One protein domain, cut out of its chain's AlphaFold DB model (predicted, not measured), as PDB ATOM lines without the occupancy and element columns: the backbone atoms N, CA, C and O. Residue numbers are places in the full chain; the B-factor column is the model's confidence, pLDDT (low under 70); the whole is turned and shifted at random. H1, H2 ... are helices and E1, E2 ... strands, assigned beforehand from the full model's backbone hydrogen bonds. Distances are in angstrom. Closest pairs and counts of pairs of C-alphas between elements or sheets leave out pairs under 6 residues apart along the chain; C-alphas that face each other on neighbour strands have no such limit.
ATOM      1  N   VAL A  10      48.900 -23.450   0.976       26.39
ATOM      2  CA  VAL A  10      48.169 -22.512   0.126       26.39
ATOM      3  C   VAL A  10      48.823 -22.566  -1.254       26.39
ATOM      4  O   VAL A  10      50.007 -22.269  -1.378       26.39
ATOM      5  N   GLN A  11      48.070 -22.989  -2.263       32.25
ATOM      6  CA  GLN A  11      48.473 -22.939  -3.667       32.25
ATOM      7  C   GLN A  11      47.925 -21.637  -4.258       32.25
ATOM      8  O   GLN A  11      46.709 -21.431  -4.258       32.25
ATOM      9  N   PHE A  12      48.820 -20.746  -4.683       27.92
ATOM     10  CA  PHE A  12      48.486 -19.514  -5.398       27.92
ATOM     11  C   PHE A  12      48.671 -19.762  -6.890       27.92
ATOM     12  O   PHE A  12      49.690 -20.328  -7.285       27.92
ATOM     13  N   VAL A  13      47.678 -19.366  -7.680       34.75
ATOM     14  CA  VAL A  13      47.734 -19.394  -9.140       34.75
ATOM     15  C   VAL A  13      47.536 -17.974  -9.603       34.75
ATOM     16  O   VAL A  13      46.410 -17.491  -9.546       34.75
ATOM     17  N   GLU A  14      48.621 -17.298  -9.955       33.62
ATOM     18  CA  GLU A  14      48.599 -15.929 -10.464       33.62
ATOM     19  C   GLU A  14      48.735 -15.980 -11.980       33.62
ATOM     20  O   GLU A  14      49.672 -16.573 -12.505       33.62
ATOM     21  N   PHE A  15      47.784 -15.394 -12.692       39.03
ATOM     22  CA  PHE A  15      47.945 -15.151 -14.117       39.03
ATOM     23  C   PHE A  15      48.523 -13.765 -14.279       39.03
ATOM     24  O   PHE A  15      47.921 -12.836 -13.762       39.03
ATOM     25  N   THR A  16      49.626 -13.617 -15.000       31.55
ATOM     26  CA  THR A  16      50.165 -12.298 -15.342       31.55
ATOM     27  C   THR A  16      50.011 -12.103 -16.840       31.55
ATOM     28  O   THR A  16      50.446 -12.932 -17.632       31.55
ATOM     29  N   ILE A  17      49.377 -11.012 -17.241       43.53
ATOM     30  CA  ILE A  17      49.242 -10.583 -18.627       43.53
ATOM     31  C   ILE A  17      50.265  -9.477 -18.835       43.53
ATOM     32  O   ILE A  17      50.065  -8.331 -18.428       43.53
ATOM     33  N   LYS A  18      51.398  -9.815 -19.446       36.75
ATOM     34  CA  LYS A  18      52.402  -8.806 -19.793       36.75
ATOM     35  C   LYS A  18      52.026  -8.212 -21.145       36.75
ATOM     36  O   LYS A  18      52.153  -8.876 -22.170       36.75
ATOM     37  N   LYS A  19      51.570  -6.956 -21.148       36.66
ATOM     38  CA  LYS A  19      51.494  -6.145 -22.369       36.66
ATOM     39  C   LYS A  19      52.919  -5.727 -22.720       36.66
ATOM     40  O   LYS A  19      53.504  -4.911 -22.014       36.66
ATOM     41  N   LYS A  20      53.487  -6.274 -23.794       35.78
ATOM     42  CA  LYS A  20      54.714  -5.714 -24.366       35.78
ATOM     43  C   LYS A  20      54.300  -4.672 -25.400       35.78
ATOM     44  O   LYS A  20      53.983  -5.024 -26.529       35.78
ATOM     45  N   ASP A  77      47.504 -27.340 -31.176       60.19
ATOM     46  CA  ASP A  77      47.565 -27.828 -29.816       60.19
ATOM     47  C   ASP A  77      46.112 -28.219 -29.519       60.19
ATOM     48  O   ASP A  77      45.320 -27.388 -29.083       60.19
ATOM     49  N   ILE A  78      45.732 -29.477 -29.792       61.25
ATOM     50  CA  ILE A  78      44.378 -30.053 -29.603       61.25
ATOM     51  C   ILE A  78      43.836 -29.751 -28.187       61.25
ATOM     52  O   ILE A  78      42.634 -29.802 -27.905       61.25
ATOM     53  N   ASP A  79      44.750 -29.414 -27.286       77.31
ATOM     54  CA  ASP A  79      44.545 -29.067 -25.901       77.31
ATOM     55  C   ASP A  79      44.303 -27.557 -25.618       77.31
ATOM     56  O   ASP A  79      44.059 -27.212 -24.457       77.31
ATOM     57  N   THR A  80      44.323 -26.650 -26.611       81.25
ATOM     58  CA  THR A  80      44.018 -25.209 -26.446       81.25
ATOM     59  C   THR A  80      43.091 -24.648 -27.533       81.25
ATOM     60  O   THR A  80      43.246 -24.942 -28.708       81.25
ATOM     61  N   TYR A  81      42.136 -23.789 -27.152       85.31
ATOM     62  CA  TYR A  81      41.219 -23.122 -28.092       85.31
ATOM     63  C   TYR A  81      41.238 -21.614 -27.881       85.31
ATOM     64  O   TYR A  81      41.227 -21.153 -26.738       85.31
ATOM     65  N   ASN A  82      41.217 -20.844 -28.970       86.81
ATOM     66  CA  ASN A  82      41.252 -19.384 -28.924       86.81
ATOM     67  C   ASN A  82      40.102 -18.783 -29.729       86.81
ATOM     68  O   ASN A  82      39.765 -19.264 -30.806       86.81
ATOM     69  N   LEU A  83      39.496 -17.728 -29.191       88.56
ATOM     70  CA  LEU A  83      38.404 -17.008 -29.833       88.56
ATOM     71  C   LEU A  83      38.500 -15.519 -29.500       88.56
ATOM     72  O   LEU A  83      38.632 -15.150 -28.334       88.56
ATOM     73  N   THR A  84      38.371 -14.669 -30.512       87.75
ATOM     74  CA  THR A  84      38.311 -13.213 -30.343       87.75
ATOM     75  C   THR A  84      36.902 -12.735 -30.655       87.75
ATOM     76  O   THR A  84      36.363 -13.052 -31.712       87.75
ATOM     77  N   LEU A  85      36.292 -11.990 -29.733       87.88
ATOM     78  CA  LEU A  85      34.937 -11.454 -29.881       87.88
ATOM     79  C   LEU A  85      34.925  -9.943 -29.644       87.88
ATOM     80  O   LEU A  85      35.661  -9.471 -28.780       87.88
ATOM     81  N   PRO A  86      34.066  -9.176 -30.329       88.19
ATOM     82  CA  PRO A  86      33.900  -7.759 -30.030       88.19
ATOM     83  C   PRO A  86      33.322  -7.535 -28.621       88.19
ATOM     84  O   PRO A  86      32.540  -8.341 -28.107       88.19
ATOM     85  N   GLY A  87      33.673  -6.397 -28.019       85.38
ATOM     86  CA  GLY A  87      33.162  -5.927 -26.731       85.38
ATOM     87  C   GLY A  87      34.193  -5.936 -25.599       85.38
ATOM     88  O   GLY A  87      35.269  -6.505 -25.711       85.38
ATOM     89  N   THR A  88      33.840  -5.302 -24.478       83.12
ATOM     90  CA  THR A  88      34.716  -5.120 -23.297       83.12
ATOM     91  C   THR A  88      34.194  -5.786 -22.031       83.12
ATOM     92  O   THR A  88      34.852  -5.791 -20.991       83.12
ATOM     93  N   LYS A  89      32.973  -6.321 -22.072       87.75
ATOM     94  CA  LYS A  89      32.299  -6.811 -20.874       87.75
ATOM     95  C   LYS A  89      32.550  -8.299 -20.689       87.75
ATOM     96  O   LYS A  89      31.857  -9.121 -21.283       87.75
ATOM     97  N   ILE A  90      33.472  -8.624 -19.784       86.94
ATOM     98  CA  ILE A  90      33.733 -10.009 -19.376       86.94
ATOM     99  C   ILE A  90      32.417 -10.662 -18.910       86.94
ATOM    100  O   ILE A  90      31.737 -10.112 -18.029       86.94
ATOM    101  N   PRO A  91      32.045 -11.832 -19.462       84.94
ATOM    102  CA  PRO A  91      30.824 -12.522 -19.077       84.94
ATOM    103  C   PRO A  91      30.743 -12.837 -17.578       84.94
ATOM    104  O   PRO A  91      31.737 -13.111 -16.907       84.94
ATOM    105  N   THR A  92      29.528 -12.842 -17.027       86.88
ATOM    106  CA  THR A  92      29.306 -13.021 -15.580       86.88
ATOM    107  C   THR A  92      29.541 -14.445 -15.082       86.88
ATOM    108  O   THR A  92      29.585 -14.653 -13.876       86.88
ATOM    109  N   TRP A  93      29.681 -15.418 -15.985       85.62
ATOM    110  CA  TRP A  93      29.947 -16.818 -15.651       85.62
ATOM    111  C   TRP A  93      31.428 -17.108 -15.344       85.62
ATOM    112  O   TRP A  93      31.756 -18.223 -14.945       85.62
ATOM    113  N   PHE A  94      32.327 -16.121 -15.470       84.75
ATOM    114  CA  PHE A  94      33.696 -16.237 -14.963       84.75
ATOM    115  C   PHE A  94      33.727 -16.142 -13.435       84.75
ATOM    116  O   PHE A  94      33.338 -15.131 -12.846       84.75
ATOM    117  N   ASN A  95      34.252 -17.192 -12.800       83.50
ATOM    118  CA  ASN A  95      34.318 -17.315 -11.340       83.50
ATOM    119  C   ASN A  95      35.295 -16.321 -10.699       83.50
ATOM    120  O   ASN A  95      35.066 -15.843  -9.588       83.50
ATOM    121  N   HIS A  96      36.381 -16.004 -11.404       84.12
ATOM    122  CA  HIS A  96      37.408 -15.073 -10.961       84.12
ATOM    123  C   HIS A  96      37.530 -13.961 -11.992       84.12
ATOM    124  O   HIS A  96      37.694 -14.222 -13.181       84.12
ATOM    125  N   ARG A  97      37.400 -12.720 -11.529       82.00
ATOM    126  CA  ARG A  97      37.479 -11.516 -12.353       82.00
ATOM    127  C   ARG A  97      38.342 -10.507 -11.620       82.00
ATOM    128  O   ARG A  97      38.241 -10.384 -10.402       82.00
ATOM    129  N   SER A  98      39.174  -9.811 -12.371       83.75
ATOM    130  CA  SER A  98      40.069  -8.780 -11.871       83.75
ATOM    131  C   SER A  98      40.123  -7.649 -12.890       83.75
ATOM    132  O   SER A  98      39.856  -7.872 -14.072       83.75
ATOM    133  N   VAL A  99      40.450  -6.450 -12.421       79.38
ATOM    134  CA  VAL A  99      40.819  -5.322 -13.276       79.38
ATOM    135  C   VAL A  99      42.330  -5.174 -13.175       79.38
ATOM    136  O   VAL A  99      42.864  -5.084 -12.073       79.38
ATOM    137  N   GLY A 100      43.007  -5.165 -14.320       79.62
ATOM    138  CA  GLY A 100      44.463  -5.115 -14.404       79.62
ATOM    139  C   GLY A 100      45.034  -6.309 -15.161       79.62
ATOM    140  O   GLY A 100      44.318  -7.031 -15.853       79.62
ATOM    141  N   SER A 101      46.344  -6.496 -15.037       75.00
ATOM    142  CA  SER A 101      47.084  -7.538 -15.748       75.00
ATOM    143  C   SER A 101      47.074  -8.887 -15.043       75.00
ATOM    144  O   SER A 101      47.516  -9.856 -15.650       75.00
ATOM    145  N   SER A 102      46.599  -8.987 -13.797       75.56
ATOM    146  CA  SER A 102      46.636 -10.257 -13.079       75.56
ATOM    147  C   SER A 102      45.370 -10.639 -12.329       75.56
ATOM    148  O   SER A 102      44.586  -9.806 -11.865       75.56
ATOM    149  N   VAL A 103      45.166 -11.954 -12.232       79.50
ATOM    150  CA  VAL A 103      44.128 -12.578 -11.411       79.50
ATOM    151  C   VAL A 103      44.732 -13.749 -10.652       79.50
ATOM    152  O   VAL A 103      45.365 -14.621 -11.247       79.50
ATOM    153  N   SER A 104      44.509 -13.769  -9.338       76.44
ATOM    154  CA  SER A 104      45.032 -14.811  -8.460       76.44
ATOM    155  C   SER A 104      43.907 -15.582  -7.796       76.44
ATOM    156  O   SER A 104      43.017 -14.995  -7.177       76.44
ATOM    157  N   PHE A 105      43.946 -16.908  -7.885       74.81
ATOM    158  CA  PHE A 105      42.977 -17.763  -7.204       74.81
ATOM    159  C   PHE A 105      43.618 -19.018  -6.622       74.81
ATOM    160  O   PHE A 105      44.772 -19.353  -6.883       74.81
ATOM    161  N   ARG A 106      42.862 -19.686  -5.749       73.12
ATOM    162  CA  ARG A 106      43.292 -20.913  -5.079       73.12
ATOM    163  C   ARG A 106      42.666 -22.107  -5.775       73.12
ATOM    164  O   ARG A 106      41.462 -22.116  -6.016       73.12
ATOM    165  N   ILE A 107      43.472 -23.128  -6.025       68.25
ATOM    166  CA  ILE A 107      43.026 -24.392  -6.611       68.25
ATOM    167  C   ILE A 107      43.275 -25.512  -5.604       68.25
ATOM    168  O   ILE A 107      44.223 -25.474  -4.822       68.25
ATOM    169  N   SER A 108      42.402 -26.514  -5.595       59.09
ATOM    170  CA  SER A 108      42.543 -27.707  -4.765       59.09
ATOM    171  C   SER A 108      43.115 -28.878  -5.570       59.09
ATOM    172  O   SER A 108      42.436 -29.400  -6.448       59.09
ATOM    173  N   ARG A 109      44.326 -29.328  -5.205       62.53
ATOM    174  CA  ARG A 109      45.033 -30.581  -5.579       62.53
ATOM    175  C   ARG A 109      45.299 -30.879  -7.060       62.53
ATOM    176  O   ARG A 109      46.335 -31.466  -7.341       62.53
ATOM    177  N   LYS A 110      44.409 -30.548  -7.991       67.56
ATOM    178  CA  LYS A 110      44.577 -30.808  -9.424       67.56
ATOM    179  C   LYS A 110      44.191 -29.558 -10.193       67.56
ATOM    180  O   LYS A 110      43.117 -29.018  -9.940       67.56
ATOM    181  N   LEU A 111      45.033 -29.137 -11.135       68.81
ATOM    182  CA  LEU A 111      44.666 -28.072 -12.063       68.81
ATOM    183  C   LEU A 111      43.519 -28.565 -12.952       68.81
ATOM    184  O   LEU A 111      43.701 -29.544 -13.688       68.81
ATOM    185  N   PRO A 112      42.318 -27.969 -12.848       74.69
ATOM    186  CA  PRO A 112      41.274 -28.211 -13.828       74.69
ATOM    187  C   PRO A 112      41.681 -27.565 -15.153       74.69
ATOM    188  O   PRO A 112      42.596 -26.745 -15.188       74.69
ATOM    189  N   SER A 113      40.971 -27.886 -16.232       83.38
ATOM    190  CA  SER A 113      41.005 -27.030 -17.417       83.38
ATOM    191  C   SER A 113      40.604 -25.603 -17.031       83.38
ATOM    192  O   SER A 113      39.731 -25.408 -16.180       83.38
ATOM    193  N   VAL A 114      41.242 -24.615 -17.649       83.19
ATOM    194  CA  VAL A 114      41.037 -23.197 -17.348       83.19
ATOM    195  C   VAL A 114      40.478 -22.507 -18.581       83.19
ATOM    196  O   VAL A 114      40.944 -22.730 -19.692       83.19
ATOM    197  N   ALA A 115      39.483 -21.649 -18.374       87.06
ATOM    198  CA  ALA A 115      39.056 -20.672 -19.363       87.06
ATOM    199  C   ALA A 115      39.528 -19.289 -18.911       87.06
ATOM    200  O   ALA A 115      39.284 -18.886 -17.771       87.06
ATOM    201  N   LEU A 116      40.182 -18.572 -19.813       87.19
ATOM    202  CA  LEU A 116      40.631 -17.199 -19.663       87.19
ATOM    203  C   LEU A 116      39.795 -16.305 -20.579       87.19
ATOM    204  O   LEU A 116      39.506 -16.671 -21.717       87.19
ATOM    205  N   CYS A 117      39.431 -15.127 -20.082       88.62
ATOM    206  CA  CYS A 117      38.883 -14.041 -20.883       88.62
ATOM    207  C   CYS A 117      39.608 -12.756 -20.513       88.62
ATOM    208  O   CYS A 117      39.566 -12.331 -19.357       88.62
ATOM    209  N   VAL A 118      40.234 -12.129 -21.502       87.31
ATOM    210  CA  VAL A 118      40.879 -10.827 -21.366       87.31
ATOM    211  C   VAL A 118      40.081  -9.832 -22.184       87.31
ATOM    212  O   VAL A 118      39.955  -9.999 -23.391       87.31
ATOM    213  N   ALA A 119      39.512  -8.824 -21.530       87.94
ATOM    214  CA  ALA A 119      38.848  -7.724 -22.213       87.94
ATOM    215  C   ALA A 119      39.839  -6.578 -22.419       87.94
ATOM    216  O   ALA A 119      40.416  -6.077 -21.455       87.94
ATOM    217  N   PHE A 120      40.005  -6.158 -23.666       82.00
ATOM    218  CA  PHE A 120      40.833  -5.027 -24.045       82.00
ATOM    219  C   PHE A 120      39.949  -3.822 -24.324       82.00
ATOM    220  O   PHE A 120      39.041  -3.877 -25.154       82.00
ATOM    221  N   ASN A 121      40.254  -2.723 -23.643       80.69
ATOM    222  CA  ASN A 121      39.843  -1.403 -24.082       80.69
ATOM    223  C   ASN A 121      41.041  -0.773 -24.799       80.69
ATOM    224  O   ASN A 121      42.058  -0.489 -24.165       80.69
ATOM    225  N   VAL A 122      40.953  -0.672 -26.123       73.44
ATOM    226  CA  VAL A 122      42.014  -0.119 -26.965       73.44
ATOM    227  C   VAL A 122      41.655   1.327 -27.262       73.44
ATOM    228  O   VAL A 122      40.626   1.596 -27.872       73.44
ATOM    229  N   GLU A 123      42.509   2.247 -26.836       69.06
ATOM    230  CA  GLU A 123      42.368   3.675 -27.107       69.06
ATOM    231  C   GLU A 123      43.579   4.127 -27.929       69.06
ATOM    232  O   GLU A 123      44.723   3.801 -27.599       69.06
ATOM    233  N   ARG A 124      43.333   4.842 -29.033       63.50
ATOM    234  CA  ARG A 124      44.406   5.424 -29.849       63.50
ATOM    235  C   ARG A 124      44.960   6.636 -29.120       63.50
ATOM    236  O   ARG A 124      44.204   7.561 -28.828       63.50
ATOM    237  N   LYS A 125      46.269   6.645 -28.873       57.91
ATOM    238  CA  LYS A 125      46.926   7.813 -28.287       57.91
ATOM    239  C   LYS A 125      47.376   8.831 -29.342       57.91
ATOM    240  O   LYS A 125      47.360  10.018 -29.044       57.91
ATOM    241  N   ASP A 126      47.638   8.398 -30.582       58.75
ATOM    242  CA  ASP A 126      48.114   9.267 -31.666       58.75
ATOM    243  C   ASP A 126      47.453   8.981 -33.031       58.75
ATOM    244  O   ASP A 126      47.026   7.868 -33.338       58.75
ATOM    245  N   ILE A 127      47.393  10.013 -33.884       58.97
ATOM    246  CA  ILE A 127      46.828   9.971 -35.252       58.97
ATOM    247  C   ILE A 127      47.782   9.255 -36.241       58.97
ATOM    248  O   ILE A 127      47.382   8.904 -37.348       58.97
ATOM    249  N   LEU A 128      49.035   9.011 -35.836       55.69
ATOM    250  CA  LEU A 128      50.116   8.468 -36.670       55.69
ATOM    251  C   LEU A 128      50.430   6.982 -36.419       55.69
ATOM    252  O   LEU A 128      51.435   6.500 -36.934       55.69
ATOM    253  N   SER A 129      49.614   6.258 -35.643       60.16
ATOM    254  CA  SER A 129      49.799   4.808 -35.486       60.16
ATOM    255  C   SER A 129      49.728   4.115 -36.847       60.16
ATOM    256  O   SER A 129      48.770   4.320 -37.600       60.16
ATOM    257  N   ASP A 130      50.741   3.299 -37.146       65.00
ATOM    258  CA  ASP A 130      50.756   2.426 -38.319       65.00
ATOM    259  C   ASP A 130      49.450   1.606 -38.322       65.00
ATOM    260  O   ASP A 130      49.116   0.991 -37.306       65.00
ATOM    261  N   PRO A 131      48.661   1.592 -39.410       63.59
ATOM    262  CA  PRO A 131      47.460   0.759 -39.484       63.59
ATOM    263  C   PRO A 131      47.749  -0.741 -39.301       63.59
ATOM    264  O   PRO A 131      46.821  -1.501 -39.036       63.59
ATOM    265  N   ASN A 132      49.011  -1.162 -39.413       66.50
ATOM    266  CA  ASN A 132      49.475  -2.524 -39.164       66.50
ATOM    267  C   ASN A 132      50.147  -2.689 -37.793       66.50
ATOM    268  O   ASN A 132      50.829  -3.691 -37.561       66.50
ATOM    269  N   GLU A 133      49.998  -1.724 -36.885       71.81
ATOM    270  CA  GLU A 133      50.533  -1.843 -35.535       71.81
ATOM    271  C   GLU A 133      49.869  -3.041 -34.845       71.81
ATOM    272  O   GLU A 133      48.650  -3.102 -34.655       71.81
ATOM    273  N   THR A 134      50.681  -4.040 -34.511       73.06
ATOM    274  CA  THR A 134      50.228  -5.232 -33.801       73.06
ATOM    275  C   THR A 134      50.724  -5.185 -32.370       73.06
ATOM    276  O   THR A 134      51.843  -4.755 -32.091       73.06
ATOM    277  N   PHE A 135      49.902  -5.664 -31.443       75.69
ATOM    278  CA  PHE A 135      50.343  -5.933 -30.086       75.69
ATOM    279  C   PHE A 135      50.229  -7.417 -29.787       75.69
ATOM    280  O   PHE A 135      49.299  -8.097 -30.219       75.69
ATOM    281  N   VAL A 136      51.182  -7.921 -29.015       80.06
ATOM    282  CA  VAL A 136      51.172  -9.306 -28.559       80.06
ATOM    283  C   VAL A 136      50.657  -9.335 -27.131       80.06
ATOM    284  O   VAL A 136      51.192  -8.655 -26.249       80.06
ATOM    285  N   CYS A 137      49.616 -10.128 -26.900       78.69
ATOM    286  CA  CYS A 137      49.176 -10.461 -25.559       78.69
ATOM    287  C   CYS A 137      49.643 -11.863 -25.197       78.69
ATOM    288  O   CYS A 137      49.297 -12.837 -25.864       78.69
ATOM    289  N   SER A 138      50.345 -11.956 -24.074       81.31
ATOM    290  CA  SER A 138      50.797 -13.220 -23.512       81.31
ATOM    291  C   SER A 138      50.122 -13.465 -22.171       81.31
ATOM    292  O   SER A 138      50.188 -12.626 -21.272       81.31
ATOM    293  N   ALA A 139      49.474 -14.616 -22.044       80.75
ATOM    294  CA  ALA A 139      48.944 -15.131 -20.796       80.75
ATOM    295  C   ALA A 139      49.994 -16.035 -20.149       80.75
ATOM    296  O   ALA A 139      50.371 -17.062 -20.716       80.75
ATOM    297  N   TYR A 140      50.446 -15.655 -18.959       80.69
ATOM    298  CA  TYR A 140      51.348 -16.460 -18.147       80.69
ATOM    299  C   TYR A 140      50.600 -17.088 -16.983       80.69
ATOM    300  O   TYR A 140      49.612 -16.538 -16.495       80.69
ATOM    301  N   LEU A 141      51.106 -18.223 -16.526       78.56
ATOM    302  CA  LEU A 141      50.656 -18.915 -15.337       78.56
ATOM    303  C   LEU A 141      51.782 -18.971 -14.330       78.56
ATOM    304  O   LEU A 141      52.865 -19.458 -14.647       78.56
ATOM    305  N   SER A 142      51.513 -18.515 -13.114       75.31
ATOM    306  CA  SER A 142      52.473 -18.578 -12.030       75.31
ATOM    307  C   SER A 142      51.998 -19.435 -10.866       75.31
ATOM    308  O   SER A 142      50.897 -19.255 -10.342       75.31
ATOM    309  N   PHE A 143      52.876 -20.344 -10.435       72.56
ATOM    310  CA  PHE A 143      52.730 -21.153  -9.230       72.56
ATOM    311  C   PHE A 143      54.003 -21.071  -8.404       72.56
ATOM    312  O   PHE A 143      55.091 -21.323  -8.910       72.56
ATOM    313  N   TYR A 144      53.878 -20.765  -7.112       71.06
ATOM    314  CA  TYR A 144      55.014 -20.754  -6.179       71.06
ATOM    315  C   TYR A 144      56.225 -19.914  -6.646       71.06
ATOM    316  O   TYR A 144      57.364 -20.227  -6.311       71.06
ATOM    317  N   GLY A 145      55.985 -18.839  -7.405       68.94
ATOM    318  CA  GLY A 145      57.037 -17.972  -7.947       68.94
ATOM    319  C   GLY A 145      57.688 -18.476  -9.240       68.94
ATOM    320  O   GLY A 145      58.534 -17.780  -9.791       68.94
ATOM    321  N   PHE A 146      57.290 -19.644  -9.748       68.31
ATOM    322  CA  PHE A 146      57.587 -20.078 -11.113       68.31
ATOM    323  C   PHE A 146      56.548 -19.484 -12.066       68.31
ATOM    324  O   PHE A 146      55.372 -19.475 -11.713       68.31
ATOM    325  N   GLU A 147      56.954 -18.973 -13.228       78.06
ATOM    326  CA  GLU A 147      56.082 -18.367 -14.246       78.06
ATOM    327  C   GLU A 147      56.303 -19.081 -15.585       78.06
ATOM    328  O   GLU A 147      57.436 -19.181 -16.052       78.06
ATOM    329  N   GLU A 148      55.228 -19.552 -16.212       77.25
ATOM    330  CA  GLU A 148      55.259 -20.250 -17.497       77.25
ATOM    331  C   GLU A 148      54.298 -19.601 -18.494       77.25
ATOM    332  O   GLU A 148      53.201 -19.167 -18.134       77.25
ATOM    333  N   LEU A 149      54.713 -19.502 -19.757       79.50
ATOM    334  CA  LEU A 149      53.872 -18.976 -20.828       79.50
ATOM    335  C   LEU A 149      52.804 -20.013 -21.190       79.50
ATOM    336  O   LEU A 149      53.138 -21.111 -21.618       79.50
ATOM    337  N   LEU A 150      51.528 -19.648 -21.075       78.19
ATOM    338  CA  LEU A 150      50.423 -20.508 -21.501       78.19
ATOM    339  C   LEU A 150      50.074 -20.304 -22.963       78.19
ATOM    340  O   LEU A 150      49.934 -21.259 -23.719       78.19
ATOM    341  N   LYS A 151      49.869 -19.043 -23.346       81.62
ATOM    342  CA  LYS A 151      49.511 -18.685 -24.712       81.62
ATOM    343  C   LYS A 151      49.954 -17.268 -25.009       81.62
ATOM    344  O   LYS A 151      49.819 -16.381 -24.171       81.62
ATOM    345  N   SER A 152      50.446 -17.072 -26.221       82.38
ATOM    346  CA  SER A 152      50.725 -15.769 -26.804       82.38
ATOM    347  C   SER A 152      49.867 -15.618 -28.051       82.38
ATOM    348  O   SER A 152      49.755 -16.572 -28.821       82.38
ATOM    349  N   ASN A 153      49.247 -14.456 -28.235       79.75
ATOM    350  CA  ASN A 153      48.514 -14.139 -29.450       79.75
ATOM    351  C   ASN A 153      48.781 -12.697 -29.892       79.75
ATOM    352  O   ASN A 153      48.781 -11.780 -29.068       79.75
ATOM    353  N   GLY A 154      49.003 -12.509 -31.192       81.06
ATOM    354  CA  GLY A 154      49.104 -11.194 -31.817       81.06
ATOM    355  C   GLY A 154      47.725 -10.649 -32.183       81.06
ATOM    356  O   GLY A 154      46.857 -11.391 -32.637       81.06
ATOM    357  N   PHE A 155      47.527  -9.349 -31.995       78.00
ATOM    358  CA  PHE A 155      46.309  -8.637 -32.362       78.00
ATOM    359  C   PHE A 155      46.667  -7.387 -33.151       78.00
ATOM    360  O   PHE A 155      47.588  -6.663 -32.778       78.00
ATOM    361  N   ILE A 156      45.911  -7.117 -34.209       74.62
ATOM    362  CA  ILE A 156      45.982  -5.843 -34.926       74.62
ATOM    363  C   ILE A 156      45.281  -4.786 -34.069       74.62
ATOM    364  O   ILE A 156      44.171  -5.015 -33.580       74.62
ATOM    365  N   LEU A 157      45.932  -3.639 -33.867       69.31
ATOM    366  CA  LEU A 157      45.337  -2.491 -33.194       69.31
ATOM    367  C   LEU A 157      44.340  -1.806 -34.131       69.31
ATOM    368  O   LEU A 157      44.667  -0.846 -34.826       69.31
ATOM    369  N   ASP A 158      43.097  -2.274 -34.108       68.19
ATOM    370  CA  ASP A 158      41.978  -1.473 -34.589       68.19
ATOM    371  C   ASP A 158      41.416  -0.650 -33.412       68.19
ATOM    372  O   ASP A 158      40.841  -1.213 -32.479       68.19
ATOM    373  N   PRO A 159      41.553   0.684 -33.424       59.62
ATOM    374  CA  PRO A 159      41.095   1.548 -32.335       59.62
ATOM    375  C   PRO A 159      39.576   1.642 -32.238       59.62
ATOM    376  O   PRO A 159      39.058   2.169 -31.258       59.62
ATOM    377  N   SER A 160      38.856   1.182 -33.260       64.00
ATOM    378  CA  SER A 160      37.403   1.060 -33.207       64.00
ATOM    379  C   SER A 160      36.951  -0.236 -32.525       64.00
ATOM    380  O   SER A 160      35.774  -0.383 -32.195       64.00
ATOM    381  N   LEU A 161      37.879  -1.166 -32.273       69.88
ATOM    382  CA  LEU A 161      37.587  -2.486 -31.739       69.88
ATOM    383  C   LEU A 161      38.129  -2.613 -30.321       69.88
ATOM    384  O   LEU A 161      39.260  -3.017 -30.072       69.88
ATOM    385  N   SER A 162      37.258  -2.356 -29.353       80.69
ATOM    386  CA  SER A 162      37.399  -3.025 -28.071       80.69
ATOM    387  C   SER A 162      36.948  -4.478 -28.223       80.69
ATOM    388  O   SER A 162      35.879  -4.750 -28.784       80.69
ATOM    389  N   PHE A 163      37.742  -5.418 -27.730       83.75
ATOM    390  CA  PHE A 163      37.485  -6.840 -27.930       83.75
ATOM    391  C   PHE A 163      37.864  -7.668 -26.708       83.75
ATOM    392  O   PHE A 163      38.596  -7.241 -25.818       83.75
ATOM    393  N   MET A 164      37.366  -8.896 -26.687       88.12
ATOM    394  CA  MET A 164      37.706  -9.918 -25.720       88.12
ATOM    395  C   MET A 164      38.463 -11.041 -26.403       88.12
ATOM    396  O   MET A 164      38.031 -11.558 -27.434       88.12
ATOM    397  N   TRP A 165      39.552 -11.463 -25.776       87.19
ATOM    398  CA  TRP A 165      40.255 -12.684 -26.117       87.19
ATOM    399  C   TRP A 165      39.883 -13.786 -25.132       87.19
ATOM    400  O   TRP A 165      40.120 -13.669 -23.928       87.19
ATOM    401  N   PHE A 166      39.305 -14.858 -25.659       88.31
ATOM    402  CA  PHE A 166      39.008 -16.085 -24.943       88.31
ATOM    403  C   PHE A 166      40.071 -17.126 -25.259       88.31
ATOM    404  O   PHE A 166      40.346 -17.405 -26.424       88.31
ATOM    405  N   CYS A 167      40.616 -17.733 -24.212       87.31
ATOM    406  CA  CYS A 167      41.546 -18.844 -24.322       87.31
ATOM    407  C   CYS A 167      41.075 -19.968 -23.399       87.31
ATOM    408  O   CYS A 167      40.929 -19.770 -22.192       87.31
ATOM    409  N   PHE A 168      40.801 -21.142 -23.953       86.75
ATOM    410  CA  PHE A 168      40.568 -22.352 -23.177       86.75
ATOM    411  C   PHE A 168      41.827 -23.204 -23.193       86.75
ATOM    412  O   PHE A 168      42.383 -23.473 -24.253       86.75
ATOM    413  N   ILE A 169      42.233 -23.656 -22.014       83.50
ATOM    414  CA  ILE A 169      43.424 -24.466 -21.805       83.50
ATOM    415  C   ILE A 169      42.984 -25.747 -21.116       83.50
ATOM    416  O   ILE A 169      42.456 -25.731 -19.998       83.50
ATOM    417  N   SER A 170      43.201 -26.873 -21.783       83.25
ATOM    418  CA  SER A 170      42.894 -28.179 -21.227       83.25
ATOM    419  C   SER A 170      43.782 -28.487 -20.023       83.25
ATOM    420  O   SER A 170      44.972 -28.168 -19.975       83.25
ATOM    421  N   GLY A 171      43.220 -29.192 -19.041       77.81
ATOM    422  CA  GLY A 171      43.974 -29.677 -17.890       77.81
ATOM    423  C   GLY A 171      45.111 -30.644 -18.257       77.81
ATOM    424  O   GLY A 171      45.941 -30.930 -17.403       77.81
ATOM    425  N   SER A 172      45.163 -31.183 -19.482       77.75
ATOM    426  CA  SER A 172      46.309 -31.953 -20.001       77.75
ATOM    427  C   SER A 172      47.558 -31.085 -20.153       77.75
ATOM    428  O   SER A 172      48.609 -31.478 -19.652       77.75
ATOM    429  N   VAL A 173      47.440 -29.898 -20.752       74.75
ATOM    430  CA  VAL A 173      48.538 -28.920 -20.886       74.75
ATOM    431  C   VAL A 173      49.019 -28.481 -19.513       74.75
ATOM    432  O   VAL A 173      50.202 -28.558 -19.204       74.75
ATOM    433  N   LEU A 174      48.081 -28.162 -18.623       73.31
ATOM    434  CA  LEU A 174      48.396 -27.745 -17.258       73.31
ATOM    435  C   LEU A 174      49.054 -28.839 -16.408       73.31
ATOM    436  O   LEU A 174      49.711 -28.531 -15.424       73.31
ATOM    437  N   LYS A 175      48.887 -30.117 -16.758       70.69
ATOM    438  CA  LYS A 175      49.633 -31.213 -16.122       70.69
ATOM    439  C   LYS A 175      51.054 -31.355 -16.660       70.69
ATOM    440  O   LYS A 175      51.895 -31.868 -15.931       70.69
ATOM    441  N   ARG A 176      51.304 -30.987 -17.926       66.25
ATOM    442  CA  ARG A 176      52.657 -31.011 -18.514       66.25
ATOM    443  C   ARG A 176      53.554 -29.963 -17.864       66.25
ATOM    444  O   ARG A 176      54.737 -30.231 -17.681       66.25
ATOM    445  N   ILE A 177      52.961 -28.842 -17.454       68.25
ATOM    446  CA  ILE A 177      53.532 -27.897 -16.492       68.25
ATOM    447  C   ILE A 177      53.687 -28.661 -15.173       68.25
ATOM    448  O   ILE A 177      52.744 -28.786 -14.393       68.25
ATOM    449  N   ASN A 178      54.829 -29.321 -15.003       55.53
ATOM    450  CA  ASN A 178      55.049 -30.377 -14.023       55.53
ATOM    451  C   ASN A 178      54.962 -29.838 -12.583       55.53
ATOM    452  O   ASN A 178      55.956 -29.494 -11.951       55.53
ATOM    453  N   LEU A 179      53.745 -29.759 -12.042       56.38
ATOM    454  CA  LEU A 179      53.484 -29.320 -10.670       56.38
ATOM    455  C   LEU A 179      54.002 -30.293  -9.604       56.38
ATOM    456  O   LEU A 179      54.018 -29.932  -8.421       56.38
ATOM    457  N   ASP A 180      54.385 -31.516  -9.981       50.66
ATOM    458  CA  ASP A 180      54.862 -32.515  -9.025       50.66
ATOM    459  C   ASP A 180      56.215 -32.114  -8.418       50.66
ATOM    460  O   ASP A 180      56.425 -32.344  -7.226       50.66
ATOM    461  N   GLU A 181      57.062 -31.378  -9.147       49.19
ATOM    462  CA  GLU A 181      58.326 -30.838  -8.612       49.19
ATOM    463  C   GLU A 181      58.114 -29.799  -7.500       49.19
ATOM    464  O   GLU A 181      58.952 -29.629  -6.613       49.19
ATOM    465  N   CYS A 182      56.953 -29.140  -7.464       47.12
ATOM    466  CA  CYS A 182      56.659 -28.150  -6.430       47.12
ATOM    467  C   CYS A 182      56.164 -28.772  -5.114       47.12
ATOM    468  O   CYS A 182      56.020 -28.085  -4.095       47.12
ATOM    469  N   ASN A 183      55.912 -30.085  -5.098       48.84
ATOM    470  CA  ASN A 183      55.566 -30.786  -3.870       48.84
ATOM    471  C   ASN A 183      56.790 -31.178  -3.029       48.84
ATOM    472  O   ASN A 183      56.620 -31.370  -1.817       48.84
ATOM    473  N   ASP A 184      57.995 -31.175  -3.606       46.31
ATOM    474  CA  ASP A 184      59.231 -31.650  -2.966       46.31
ATOM    475  C   ASP A 184      60.025 -30.587  -2.199       46.31
ATOM    476  O   ASP A 184      61.088 -30.881  -1.645       46.31
ATOM    477  N   VAL A 185      59.482 -29.376  -2.027       44.88
ATOM    478  CA  VAL A 185      60.027 -28.429  -1.043       44.88
ATOM    479  C   VAL A 185      59.755 -28.969   0.368       44.88
ATOM    480  O   VAL A 185      58.717 -28.684   0.976       44.88
ATOM    481  N   LYS A 186      60.675 -29.799   0.873       38.69
ATOM    482  CA  LYS A 186      60.792 -30.143   2.293       38.69
ATOM    483  C   LYS A 186      61.224 -28.883   3.045       38.69
ATOM    484  O   LYS A 186      62.339 -28.408   2.857       38.69
ATOM    485  N   LEU A 187      60.314 -28.358   3.865       37.44
ATOM    486  CA  LEU A 187      60.627 -27.442   4.966       37.44
ATOM    487  C   LEU A 187      61.273 -28.212   6.117       37.44
ATOM    488  O   LEU A 187      60.753 -29.314   6.422       37.44
TER     489      LEU A 187
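Overview. This is residues 10 to 20 and 77 to 187 of the 187 residues of an uncharacterized protein of Quercus lobata (UniProt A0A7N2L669). Two antiparallel sheets face to face make a sandwich: a twisted sheet in the order E3, E1, E5, E6 and a smaller one in the order E2, E7, E4, their strands crossed at 39 degrees. H1 and H2 follow at one end of the long axis; the link of residues 121 to 133 reaches the other end. The printed part has 122 residues, mostly strand in class, with seven named strands, then two named helices. It is only just compact, close to loose, with a radius of gyration of the C-alphas of 16.2 A, and spans 57 by 29 by 27 A.

Arrangement. Start at E1, residues 12 to 20, whose neighbours are E3, residues 102 to 106 (N 15 and O 103, 2.9 A), and E5, residues 134 to 143 (N 142 and O 14, 2.7 A). E5 forms a hairpin with E6, residues 146 to 156, where N 139 and O 151 are 2.8 A apart; E6 bends by 50 degrees at residue 150. In the other sheet, look at E7, residues 163 to 169: its neighbours are E2, residues 80 to 86 (N 83 and O 166, 2.9 A), and E4, residues 114 to 120 (N 116 and O 167, 2.8 A). The closest C-alphas of E6 and E7 are those of Lys 151 and Cys 167, 8.0 A apart. H1, residues 171 to 176, only grazes this sheet; H2, residues 179 to 183, is on neither. H1 has every O i to N i+4 pair within hydrogen-bond range; H2 has 0 of 1, but 2 of 2 O i to N i+3 pairs.

Along the chain. Find C-alpha 12 at (48.486, -19.514, -5.398); E1 runs 24.3 A from there. E5 measures 29.4 A and E6 30.1 A. H2 ends at C-alpha 183, (55.566, -30.786, -3.870).

Size, cuts and confidence. Residues 21 to 76 are not printed, leaving 23.9 A between C-alphas 20 and 77. The links E2 to E3 and E4 to E5 are long. Mean pLDDT of the printed part is 70.5; 47 residues are under 70, among them 10 to 20 and 176 to 187.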